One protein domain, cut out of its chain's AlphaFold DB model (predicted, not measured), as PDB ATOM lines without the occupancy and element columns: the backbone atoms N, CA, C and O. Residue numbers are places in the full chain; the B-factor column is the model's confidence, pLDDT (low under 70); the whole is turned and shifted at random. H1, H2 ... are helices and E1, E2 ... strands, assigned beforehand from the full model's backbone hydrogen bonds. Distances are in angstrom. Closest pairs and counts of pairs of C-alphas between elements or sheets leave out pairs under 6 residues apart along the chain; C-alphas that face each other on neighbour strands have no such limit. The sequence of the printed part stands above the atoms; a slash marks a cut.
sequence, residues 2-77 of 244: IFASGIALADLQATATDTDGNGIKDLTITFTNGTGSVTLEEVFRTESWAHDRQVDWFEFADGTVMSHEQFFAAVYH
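What this domain is: This is residues 2 to 77 of the 244 residues of the protein "HCBP_related domain-containing protein" of bioreactor metagenome (UniProt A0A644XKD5). A three-stranded antiparallel sheet, E1 E2 E3, forms one side of the domain and a small two-stranded hairpin, E4 and E5, the other, with the helix H2 reaching from the hairpin across to E1. The short helix H1 sits at one end, on the way from E3 to E4. The printed part has 76 residues, with two named helices and five named strands in the order E1 E2 E3 H1 E4 E5 H2. The class is mixed, helices and strands, though under half of the residues are in named elements. The whole is compact, with a radius of gyration of the C-alphas of 12.8 A and spans of 34 by 24 by 18 A.

Where its parts are: Residues 2 to 11 hold no named element. E1, residues 12 to 17, begins with C-alpha 12 at (17.079, 43.536, -52.807) and is 16.3 A long; E2, residues 26 to 31, is also 16.3 A long. E3 is residues 37 to 40, 9.9 A. H1 is residues 50 to 53, with C-alpha 50 at (26.902, 47.143, -30.952). E4 is residues 57 to 59 and E5 is residues 65 to 67. H2, residues 68 to 75, is 10.7 A long and ends with C-alpha 75 at (15.157, 46.767, -47.500).

How they stand to each other: E1, E2 and E3 form a meander, each strand the antiparallel neighbour of the one before, with E1 and E3 as edge strands. The hairpin of E1 and E2 has N 15 and O 28 within hydrogen-bond range at 2.9 A, its directions 153 degrees apart. In the hairpin of E2 and E3, at 157 degrees, N 29 and O 38 are 2.8 A apart. H2 is on this sheet but only grazes it, with its residues 72 to 75; its closest C-alphas to E1 are those of Val 75 and Ala 14, 6.2 A apart. The closest C-alphas of H2 and E4 are those of His 68 and Trp 57, 5.6 A apart. E4 and E5, a hairpin, are antiparallel at 160 degrees, with N 58 and O 66 at 2.8 A. H1 is not on the sheet E1 E2 E3, and H1 and H2 are apart. In H2 every O i to N i+4 pair is within hydrogen-bond range; H1 is too short for such a pair.

The domain as a whole: The farthest C-alphas, those of Gly 21 and Asp 62, are 37.2 A apart. The printed part has no cut and no long link. The mean pLDDT of the printed part is 87.7; residues 48 to 49 and 51 to 52 are under 70.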
ATOM      1  N   ILE A   2      29.549  48.109 -50.920       89.62
ATOM      2  CA  ILE A   2      29.352  48.628 -52.290       89.62
ATOM      3  C   ILE A   2      28.695  47.549 -53.159       89.62
ATOM      4  O   ILE A   2      29.229  46.442 -53.263       89.62
ATOM      5  N   PHE A   3      27.566  47.869 -53.791       88.69
ATOM      6  CA  PHE A   3      26.866  47.003 -54.739       88.69
ATOM      7  C   PHE A   3      27.364  47.230 -56.171       88.69
ATOM      8  O   PHE A   3      27.590  48.357 -56.614       88.69
ATOM      9  N   ALA A   4      27.546  46.132 -56.908       86.44
ATOM     10  CA  ALA A   4      28.021  46.170 -58.287       86.44
ATOM     11  C   ALA A   4      26.957  46.714 -59.260       86.44
ATOM     12  O   ALA A   4      25.765  46.757 -58.964       86.44
ATOM     13  N   SER A   5      27.393  47.084 -60.470       88.94
ATOM     14  CA  SER A   5      26.490  47.507 -61.545       88.94
ATOM     15  C   SER A   5      25.418  46.455 -61.832       88.94
ATOM     16  O   SER A   5      25.747  45.279 -61.991       88.94
ATOM     17  N   GLY A   6      24.170  46.897 -61.988       85.69
ATOM     18  CA  GLY A   6      23.035  46.015 -62.253       85.69
ATOM     19  C   GLY A   6      22.329  45.503 -60.999       85.69
ATOM     20  O   GLY A   6      21.387  44.744 -61.151       85.69
ATOM     21  N   ILE A   7      22.746  45.916 -59.800       89.62
ATOM     22  CA  ILE A   7      21.989  45.721 -58.559       89.62
ATOM     23  C   ILE A   7      21.446  47.082 -58.120       89.62
ATOM     24  O   ILE A   7      22.222  47.969 -57.764       89.62
ATOM     25  N   ALA A   8      20.131  47.256 -58.185       91.50
ATOM     26  CA  ALA A   8      19.411  48.403 -57.648       91.50
ATOM     27  C   ALA A   8      18.741  48.045 -56.313       91.50
ATOM     28  O   ALA A   8      18.584  46.875 -55.976       91.50
ATOM     29  N   LEU A   9      18.296  49.057 -55.566       90.38
ATOM     30  CA  LEU A   9      17.600  48.869 -54.286       90.38
ATOM     31  C   LEU A   9      16.364  47.959 -54.410       90.38
ATOM     32  O   LEU A   9      16.161  47.077 -53.588       90.38
ATOM     33  N   ALA A  10      15.586  48.123 -55.485       90.81
ATOM     34  CA  ALA A  10      14.402  47.306 -55.761       90.81
ATOM     35  C   ALA A  10      14.722  45.831 -56.081       90.81
ATOM     36  O   ALA A  10      13.818  44.998 -56.109       90.81
ATOM     37  N   ASP A  11      15.993  45.505 -56.332       92.00
ATOM     38  CA  ASP A  11      16.438  44.132 -56.563       92.00
ATOM     39  C   ASP A  11      16.785  43.405 -55.252       92.00
ATOM     40  O   ASP A  11      17.162  42.232 -55.287       92.00
ATOM     41  N   LEU A  12      16.701  44.083 -54.105       93.31
ATOM     42  CA  LEU A  12      17.079  43.536 -52.807       93.31
ATOM     43  C   LEU A  12      15.856  43.002 -52.062       93.31
ATOM     44  O   LEU A  12      14.815  43.646 -51.993       93.31
ATOM     45  N   GLN A  13      16.015  41.829 -51.461       91.00
ATOM     46  CA  GLN A  13      15.121  41.305 -50.431       91.00
ATOM     47  C   GLN A  13      15.961  40.865 -49.247       91.00
ATOM     48  O   GLN A  13      17.023  40.276 -49.452       91.00
ATOM     49  N   ALA A  14      15.501  41.115 -48.027       92.69
ATOM     50  CA  ALA A  14      16.235  40.735 -46.833       92.69
ATOM     51  C   ALA A  14      15.422  39.832 -45.908       92.69
ATOM     52  O   ALA A  14      14.207  39.949 -45.795       92.69
ATOM     53  N   THR A  15      16.123  38.926 -45.234       91.75
ATOM     54  CA  THR A  15      15.567  38.059 -44.195       91.75
ATOM     55  C   THR A  15      16.512  38.023 -43.005       91.75
ATOM     56  O   THR A  15      17.716  37.820 -43.195       91.75
ATOM     57  N   ALA A  16      15.975  38.159 -41.794       92.44
ATOM     58  CA  ALA A  16      16.731  37.980 -40.561       92.44
ATOM     59  C   ALA A  16      16.640  36.525 -40.078       92.44
ATOM     60  O   ALA A  16      15.549  35.951 -40.001       92.44
ATOM     61  N   THR A  17      17.765  35.890 -39.757       91.94
ATOM     62  CA  THR A  17      17.783  34.506 -39.257       91.94
ATOM     63  C   THR A  17      18.950  34.291 -38.305       91.94
ATOM     64  O   THR A  17      20.061  34.717 -38.588       91.94
ATOM     65  N   ASP A  18      18.701  33.612 -37.187       90.44
ATOM     66  CA  ASP A  18      19.758  33.097 -36.313       90.44
ATOM     67  C   ASP A  18      20.282  31.782 -36.912       90.44
ATOM     68  O   ASP A  18      19.624  30.739 -36.834       90.44
ATOM     69  N   THR A  19      21.420  31.853 -37.604       85.62
ATOM     70  CA  THR A  19      21.980  30.711 -38.343       85.62
ATOM     71  C   THR A  19      22.815  29.792 -37.447       85.62
ATOM     72  O   THR A  19      22.923  28.593 -37.725       85.62
ATOM     73  N   ASP A  20      23.422  30.330 -36.388       86.31
ATOM     74  CA  ASP A  20      24.381  29.619 -35.536       86.31
ATOM     75  C   ASP A  20      23.809  29.218 -34.161       86.31
ATOM     76  O   ASP A  20      24.431  28.431 -33.436       86.31
ATOM     77  N   GLY A  21      22.589  29.663 -33.845       86.94
ATOM     78  CA  GLY A  21      21.852  29.342 -32.628       86.94
ATOM     79  C   GLY A  21      22.305  30.145 -31.412       86.94
ATOM     80  O   GLY A  21      22.066  29.704 -30.281       86.94
ATOM     81  N   ASN A  22      23.008  31.262 -31.614       84.94
ATOM     82  CA  ASN A  22      23.515  32.101 -30.533       84.94
ATOM     83  C   ASN A  22      22.483  33.135 -30.030       84.94
ATOM     84  O   ASN A  22      22.716  33.775 -29.002       84.94
ATOM     85  N   GLY A  23      21.326  33.234 -30.696       85.75
ATOM     86  CA  GLY A  23      20.227  34.140 -30.370       85.75
ATOM     87  C   GLY A  23      20.303  35.510 -31.046       85.75
ATOM     88  O   GLY A  23      19.363  36.288 -30.905       85.75
ATOM     89  N   ILE A  24      21.378  35.808 -31.777       87.19
ATOM     90  CA  ILE A  24      21.570  37.039 -32.547       87.19
ATOM     91  C   ILE A  24      21.365  36.702 -34.020       87.19
ATOM     92  O   ILE A  24      21.953  35.761 -34.548       87.19
ATOM     93  N   LYS A  25      20.522  37.474 -34.706       90.38
ATOM     94  CA  LYS A  25      20.220  37.201 -36.110       90.38
ATOM     95  C   LYS A  25      21.241  37.824 -37.056       90.38
ATOM     96  O   LYS A  25      21.713  38.949 -36.861       90.38
ATOM     97  N   ASP A  26      21.495  37.105 -38.137       90.94
ATOM     98  CA  ASP A  26      22.159  37.594 -39.335       90.94
ATOM     99  C   ASP A  26      21.130  38.220 -40.278       90.94
ATOM    100  O   ASP A  26      19.997  37.740 -40.373       90.94
ATOM    101  N   LEU A  27      21.534  39.234 -41.045       92.62
ATOM    102  CA  LEU A  27      20.739  39.751 -42.158       92.62
ATOM    103  C   LEU A  27      21.228  39.137 -43.468       92.62
ATOM    104  O   LEU A  27      22.315  39.462 -43.944       92.62
ATOM    105  N   THR A  28      20.413  38.296 -44.098       93.38
ATOM    106  CA  THR A  28      20.697  37.790 -45.446       93.38
ATOM    107  C   THR A  28      19.950  38.611 -46.487       93.38
ATOM    108  O   THR A  28      18.725  38.583 -46.540       93.38
ATOM    109  N   ILE A  29      20.695  39.308 -47.344       93.25
ATOM    110  CA  ILE A  29      20.204  40.079 -48.488       93.25
ATOM    111  C   ILE A  29      20.327  39.210 -49.743       93.25
ATOM    112  O   ILE A  29      21.429  38.811 -50.113       93.25
ATOM    113  N   THR A  30      19.218  38.932 -50.418       92.94
ATOM    114  CA  THR A  30      19.149  38.159 -51.665       92.94
ATOM    115  C   THR A  30      18.871  39.084 -52.848       92.94
ATOM    116  O   THR A  30      18.092  40.029 -52.736       92.94
ATOM    117  N   PHE A  31      19.495  38.799 -53.993       92.31
ATOM    118  CA  PHE A  31      19.295  39.554 -55.233       92.31
ATOM    119  C   PHE A  31      18.211  38.904 -56.095       92.31
ATOM    120  O   PHE A  31      18.400  37.800 -56.607       92.31
ATOM    121  N   THR A  32      17.083  39.584 -56.289       88.38
ATOM    122  CA  THR A  32      15.927  39.046 -57.030       88.38
ATOM    123  C   THR A  32      16.160  38.975 -58.539       88.38
ATOM    124  O   THR A  32      15.530  38.177 -59.233       88.38
ATOM    125  N   ASN A  33      17.097  39.767 -59.060       84.06
ATOM    126  CA  ASN A  33      17.415  39.848 -60.483       84.06
ATOM    127  C   ASN A  33      18.532  38.881 -60.938       84.06
ATOM    128  O   ASN A  33      18.976  38.937 -62.090       84.06
ATOM    129  N   GLY A  34      18.980  37.975 -60.064       79.12
ATOM    130  CA  GLY A  34      20.079  37.058 -60.346       79.12
ATOM    131  C   GLY A  34      20.189  35.904 -59.351       79.12
ATOM    132  O   GLY A  34      19.225  35.516 -58.701       79.12
ATOM    133  N   THR A  35      21.384  35.318 -59.258       74.56
ATOM    134  CA  THR A  35      21.714  34.303 -58.249       74.56
ATOM    135  C   THR A  35      22.790  34.858 -57.332       74.56
ATOM    136  O   THR A  35      23.909  35.104 -57.783       74.56
ATOM    137  N   GLY A  36      22.475  35.044 -56.056       87.12
ATOM    138  CA  GLY A  36      23.448  35.468 -55.061       87.12
ATOM    139  C   GLY A  36      22.784  36.042 -53.823       87.12
ATOM    140  O   GLY A  36      21.624  36.454 -53.856       87.12
ATOM    141  N   SER A  37      23.552  36.072 -52.748       92.12
ATOM    142  CA  SER A  37      23.186  36.735 -51.512       92.12
ATOM    143  C   SER A  37      24.424  37.324 -50.853       92.12
ATOM    144  O   SER A  37      25.561  36.956 -51.170       92.12
ATOM    145  N   VAL A  38      24.193  38.252 -49.936       91.56
ATOM    146  CA  VAL A  38      25.179  38.732 -48.976       91.56
ATOM    147  C   VAL A  38      24.576  38.562 -47.596       91.56
ATOM    148  O   VAL A  38      23.446  38.979 -47.369       91.56
ATOM    149  N   THR A  39      25.334  37.973 -46.682       91.19
ATOM    150  CA  THR A  39      24.945  37.873 -45.279       91.19
ATOM    151  C   THR A  39      25.786  38.850 -44.473       91.19
ATOM    152  O   THR A  39      27.013  38.864 -44.587       91.19
ATOM    153  N   LEU A  40      25.114  39.697 -43.707       89.94
ATOM    154  CA  LEU A  40      25.711  40.514 -42.664       89.94
ATOM    155  C   LEU A  40      25.520  39.755 -41.352       89.94
ATOM    156  O   LEU A  40      24.387  39.463 -40.973       89.94
ATOM    157  N   GLU A  41      26.623  39.393 -40.710       88.69
ATOM    158  CA  GLU A  41      26.603  38.548 -39.517       88.69
ATOM    159  C   GLU A  41      26.236  39.358 -38.269       88.69
ATOM    160  O   GLU A  41      26.752  40.460 -38.063       88.69
ATOM    161  N   GLU A  42      25.372  38.785 -37.428       87.25
ATOM    162  CA  GLU A  42      25.049  39.276 -36.083       87.25
ATOM    163  C   GLU A  42      24.668  40.771 -36.034       87.25
ATOM    164  O   GLU A  42      25.215  41.557 -35.246       87.25
ATOM    165  N   VAL A  43      23.752  41.169 -36.919       87.31
ATOM    166  CA  VAL A  43      23.302  42.559 -37.098       87.31
ATOM    167  C   VAL A  43      22.313  42.983 -36.016       87.31
ATOM    168  O   VAL A  43      22.372  44.118 -35.544       87.31
ATOM    169  N   PHE A  44      21.419  42.077 -35.618       88.38
ATOM    170  CA  PHE A  44      20.306  42.348 -34.702       88.38
ATOM    171  C   PHE A  44      20.745  42.187 -33.248       88.38
ATOM    172  O   PHE A  44      20.257  41.344 -32.496       88.38
ATOM    173  N   ARG A  45      21.766  42.961 -32.889       84.56
ATOM    174  CA  ARG A  45      22.303  43.045 -31.537       84.56
ATOM    175  C   ARG A  45      21.522  44.060 -30.725       84.56
ATOM    176  O   ARG A  45      21.254  45.156 -31.200       84.56
ATOM    177  N   THR A  46      21.233  43.697 -29.484       74.50
ATOM    178  CA  THR A  46      20.441  44.517 -28.563       74.50
ATOM    179  C   THR A  46      21.303  45.353 -27.624       74.50
ATOM    180  O   THR A  46      20.800  46.087 -26.777       74.50
ATOM    181  N   GLU A  47      22.629  45.243 -27.723       78.38
ATOM    182  CA  GLU A  47      23.520  46.017 -26.874       78.38
ATOM    183  C   GLU A  47      23.793  47.405 -27.461       78.38
ATOM    184  O   GLU A  47      24.268  47.532 -28.585       78.38
ATOM    185  N   SER A  48      23.657  48.458 -26.654       65.44
ATOM    186  CA  SER A  48      23.884  49.852 -27.083       65.44
ATOM    187  C   SER A  48      25.336  50.195 -27.464       65.44
ATOM    188  O   SER A  48      25.640  51.338 -27.775       65.44
ATOM    189  N   TRP A  49      26.278  49.252 -27.398       69.25
ATOM    190  CA  TRP A  49      27.642  49.414 -27.932       69.25
ATOM    191  C   TRP A  49      27.837  48.679 -29.267       69.25
ATOM    192  O   TRP A  49      28.903  48.774 -29.876       69.25
ATOM    193  N   ALA A  50      26.832  47.934 -29.731       70.25
ATOM    194  CA  ALA A  50      26.902  47.143 -30.952       70.25
ATOM    195  C   ALA A  50      26.864  47.987 -32.235       70.25
ATOM    196  O   ALA A  50      27.322  47.495 -33.268       70.25
ATOM    197  N   HIS A  51      26.419  49.250 -32.170       64.81
ATOM    198  CA  HIS A  51      26.432  50.186 -33.306       64.81
ATOM    199  C   HIS A  51      27.794  50.249 -34.010       64.81
ATOM    200  O   HIS A  51      27.862  50.264 -35.234       64.81
ATOM    201  N   ASP A  52      28.892  50.185 -33.248       64.44
ATOM    202  CA  ASP A  52      30.262  50.287 -33.772       64.44
ATOM    203  C   ASP A  52      30.686  49.087 -34.645       64.44
ATOM    204  O   ASP A  52      31.775  49.086 -35.226       64.44
ATOM    205  N   ARG A  53      29.875  48.022 -34.709       72.19
ATOM    206  CA  ARG A  53      30.146  46.815 -35.511       72.19
ATOM    207  C   ARG A  53      29.315  46.735 -36.786       72.19
ATOM    208  O   ARG A  53      29.427  45.748 -37.512       72.19
ATOM    209  N   GLN A  54      28.483  47.733 -37.051       78.44
ATOM    210  CA  GLN A  54      27.575  47.721 -38.186       78.44
ATOM    211  C   GLN A  54      28.212  48.303 -39.451       78.44
ATOM    212  O   GLN A  54      29.293  48.886 -39.450       78.44
ATOM    213  N   VAL A  55      27.533  48.103 -40.579       85.25
ATOM    214  CA  VAL A  55      27.921  48.713 -41.853       85.25
ATOM    215  C   VAL A  55      27.566  50.202 -41.823       85.25
ATOM    216  O   VAL A  55      26.385  50.535 -41.815       85.25
ATOM    217  N   ASP A  56      28.578  51.074 -41.878       84.62
ATOM    218  CA  ASP A  56      28.399  52.536 -41.815       84.62
ATOM    219  C   ASP A  56      27.525  53.104 -42.952       84.62
ATOM    220  O   ASP A  56      26.684  53.979 -42.740       84.62
ATOM    221  N   TRP A  57      27.742  52.638 -44.187       90.12
ATOM    222  CA  TRP A  57      26.960  53.056 -45.354       90.12
ATOM    223  C   TRP A  57      26.914  51.989 -46.445       90.12
ATOM    224  O   TRP A  57      27.788  51.118 -46.558       90.12
ATOM    225  N   PHE A  58      25.917  52.120 -47.311       92.50
ATOM    226  CA  PHE A  58      25.712  51.322 -48.510       92.50
ATOM    227  C   PHE A  58      25.835  52.219 -49.738       92.50
ATOM    228  O   PHE A  58      25.258  53.298 -49.781       92.50
ATOM    229  N   GLU A  59      26.604  51.791 -50.733       95.25
ATOM    230  CA  GLU A  59      26.825  52.528 -51.977       95.25
ATOM    231  C   GLU A  59      26.385  51.675 -53.165       95.25
ATOM    232  O   GLU A  59      26.742  50.499 -53.268       95.25
ATOM    233  N   PHE A  60      25.620  52.273 -54.072       93.94
ATOM    234  CA  PHE A  60      25.161  51.657 -55.310       93.94
ATOM    235  C   PHE A  60      25.915  52.230 -56.512       93.94
ATOM    236  O   PHE A  60      26.413  53.356 -56.494       93.94
ATOM    237  N   ALA A  61      25.975  51.460 -57.599       92.75
ATOM    238  CA  ALA A  61      26.717  51.836 -58.805       92.75
ATOM    239  C   ALA A  61      26.176  53.089 -59.526       92.75
ATOM    240  O   ALA A  61      26.870  53.650 -60.374       92.75
ATOM    241  N   ASP A  62      24.950  53.521 -59.218       92.44
ATOM    242  CA  ASP A  62      24.355  54.766 -59.717       92.44
ATOM    243  C   ASP A  62      24.795  56.014 -58.922       92.44
ATOM    244  O   ASP A  62      24.426  57.133 -59.280       92.44
ATOM    245  N   GLY A  63      25.621  55.832 -57.887       93.69
ATOM    246  CA  GLY A  63      26.106  56.884 -56.997       93.69
ATOM    247  C   GLY A  63      25.214  57.132 -55.781       93.69
ATOM    248  O   GLY A  63      25.533  58.012 -54.982       93.69
ATOM    249  N   THR A  64      24.117  56.386 -55.617       95.06
ATOM    250  CA  THR A  64      23.293  56.441 -54.406       95.06
ATOM    251  C   THR A  64      24.103  55.937 -53.216       95.06
ATOM    252  O   THR A  64      24.654  54.837 -53.252       95.06
ATOM    253  N   VAL A  65      24.151  56.736 -52.151       95.06
ATOM    254  CA  VAL A  65      24.746  56.368 -50.863       95.06
ATOM    255  C   VAL A  65      23.654  56.440 -49.803       95.06
ATOM    256  O   VAL A  65      22.975  57.459 -49.698       95.06
ATOM    257  N   MET A  66      23.492  55.366 -49.037       94.75
ATOM    258  CA  MET A  66      22.505  55.236 -47.966       94.75
ATOM    259  C   MET A  66      23.217  55.006 -46.633       94.75
ATOM    260  O   MET A  66      24.192  54.252 -46.579       94.75
ATOM    261  N   SER A  67      22.730  55.635 -45.564       91.19
ATOM    262  CA  SER A  67      23.132  55.282 -44.197       91.19
ATOM    263  C   SER A  67      22.638  53.880 -43.818       91.19
ATOM    264  O   SER A  67      21.847  53.274 -44.544       91.19
ATOM    265  N   HIS A  68      23.094  53.377 -42.668       87.31
ATOM    266  CA  HIS A  68      22.548  52.167 -42.052       87.31
ATOM    267  C   HIS A  68      21.015  52.219 -41.948       87.31
ATOM    268  O   HIS A  68      20.331  51.431 -42.594       87.31
ATOM    269  N   GLU A  69      20.499  53.214 -41.225       87.75
ATOM    270  CA  GLU A  69      19.066  53.468 -41.020       87.75
ATOM    271  C   GLU A  69      18.291  53.492 -42.344       87.75
ATOM    272  O   GLU A  69      17.337  52.744 -42.530       87.75
ATOM    273  N   GLN A  70      18.749  54.283 -43.322       91.62
ATOM    274  CA  GLN A  70      18.069  54.400 -44.615       91.62
ATOM    275  C   GLN A  70      17.996  53.067 -45.357       91.62
ATOM    276  O   GLN A  70      17.007  52.786 -46.034       91.62
ATOM    277  N   PHE A  71      19.061  52.267 -45.291       92.88
ATOM    278  CA  PHE A  71      19.102  50.978 -45.964       92.88
ATOM    279  C   PHE A  71      18.164  49.971 -45.296       92.88
ATOM    280  O   PHE A  71      17.408  49.298 -45.993       92.88
ATOM    281  N   PHE A  72      18.175  49.891 -43.965       92.62
ATOM    282  CA  PHE A  72      17.312  48.976 -43.214       92.62
ATOM    283  C   PHE A  72      15.836  49.335 -43.371       92.62
ATOM    284  O   PHE A  72      15.053  48.467 -43.770       92.62
ATOM    285  N   ALA A  73      15.506  50.621 -43.233       92.44
ATOM    286  CA  ALA A  73      14.177  51.165 -43.491       92.44
ATOM    287  C   ALA A  73      13.661  50.818 -44.895       92.44
ATOM    288  O   ALA A  73      12.472  50.600 -45.081       92.44
ATOM    289  N   ALA A  74      14.532  50.756 -45.907       91.38
ATOM    290  CA  ALA A  74      14.116  50.472 -47.279       91.38
ATOM    291  C   ALA A  74      14.052  48.977 -47.628       91.38
ATOM    292  O   ALA A  74      13.255  48.594 -48.485       91.38
ATOM    293  N   VAL A  75      14.910  48.144 -47.030       92.00
ATOM    294  CA  VAL A  75      15.157  46.767 -47.500       92.00
ATOM    295  C   VAL A  75      14.617  45.698 -46.554       92.00
ATOM    296  O   VAL A  75      14.277  44.610 -47.021       92.00
ATOM    297  N   TYR A  76      14.554  45.969 -45.249       93.44
ATOM    298  CA  TYR A  76      14.170  44.971 -44.248       93.44
ATOM    299  C   TYR A  76      12.970  45.392 -43.398       93.44
ATOM    300  O   TYR A  76      12.097  44.572 -43.147       93.44
ATOM    301  N   HIS A  77      12.880  46.658 -42.995       94.00
ATOM    302  CA  HIS A  77      11.859  47.131 -42.053       94.00
ATOM    303  C   HIS A  77      10.503  47.479 -42.680       94.00
ATOM    304  O   HIS A  77       9.670  48.094 -42.025       94.00
TER     305      HIS A  77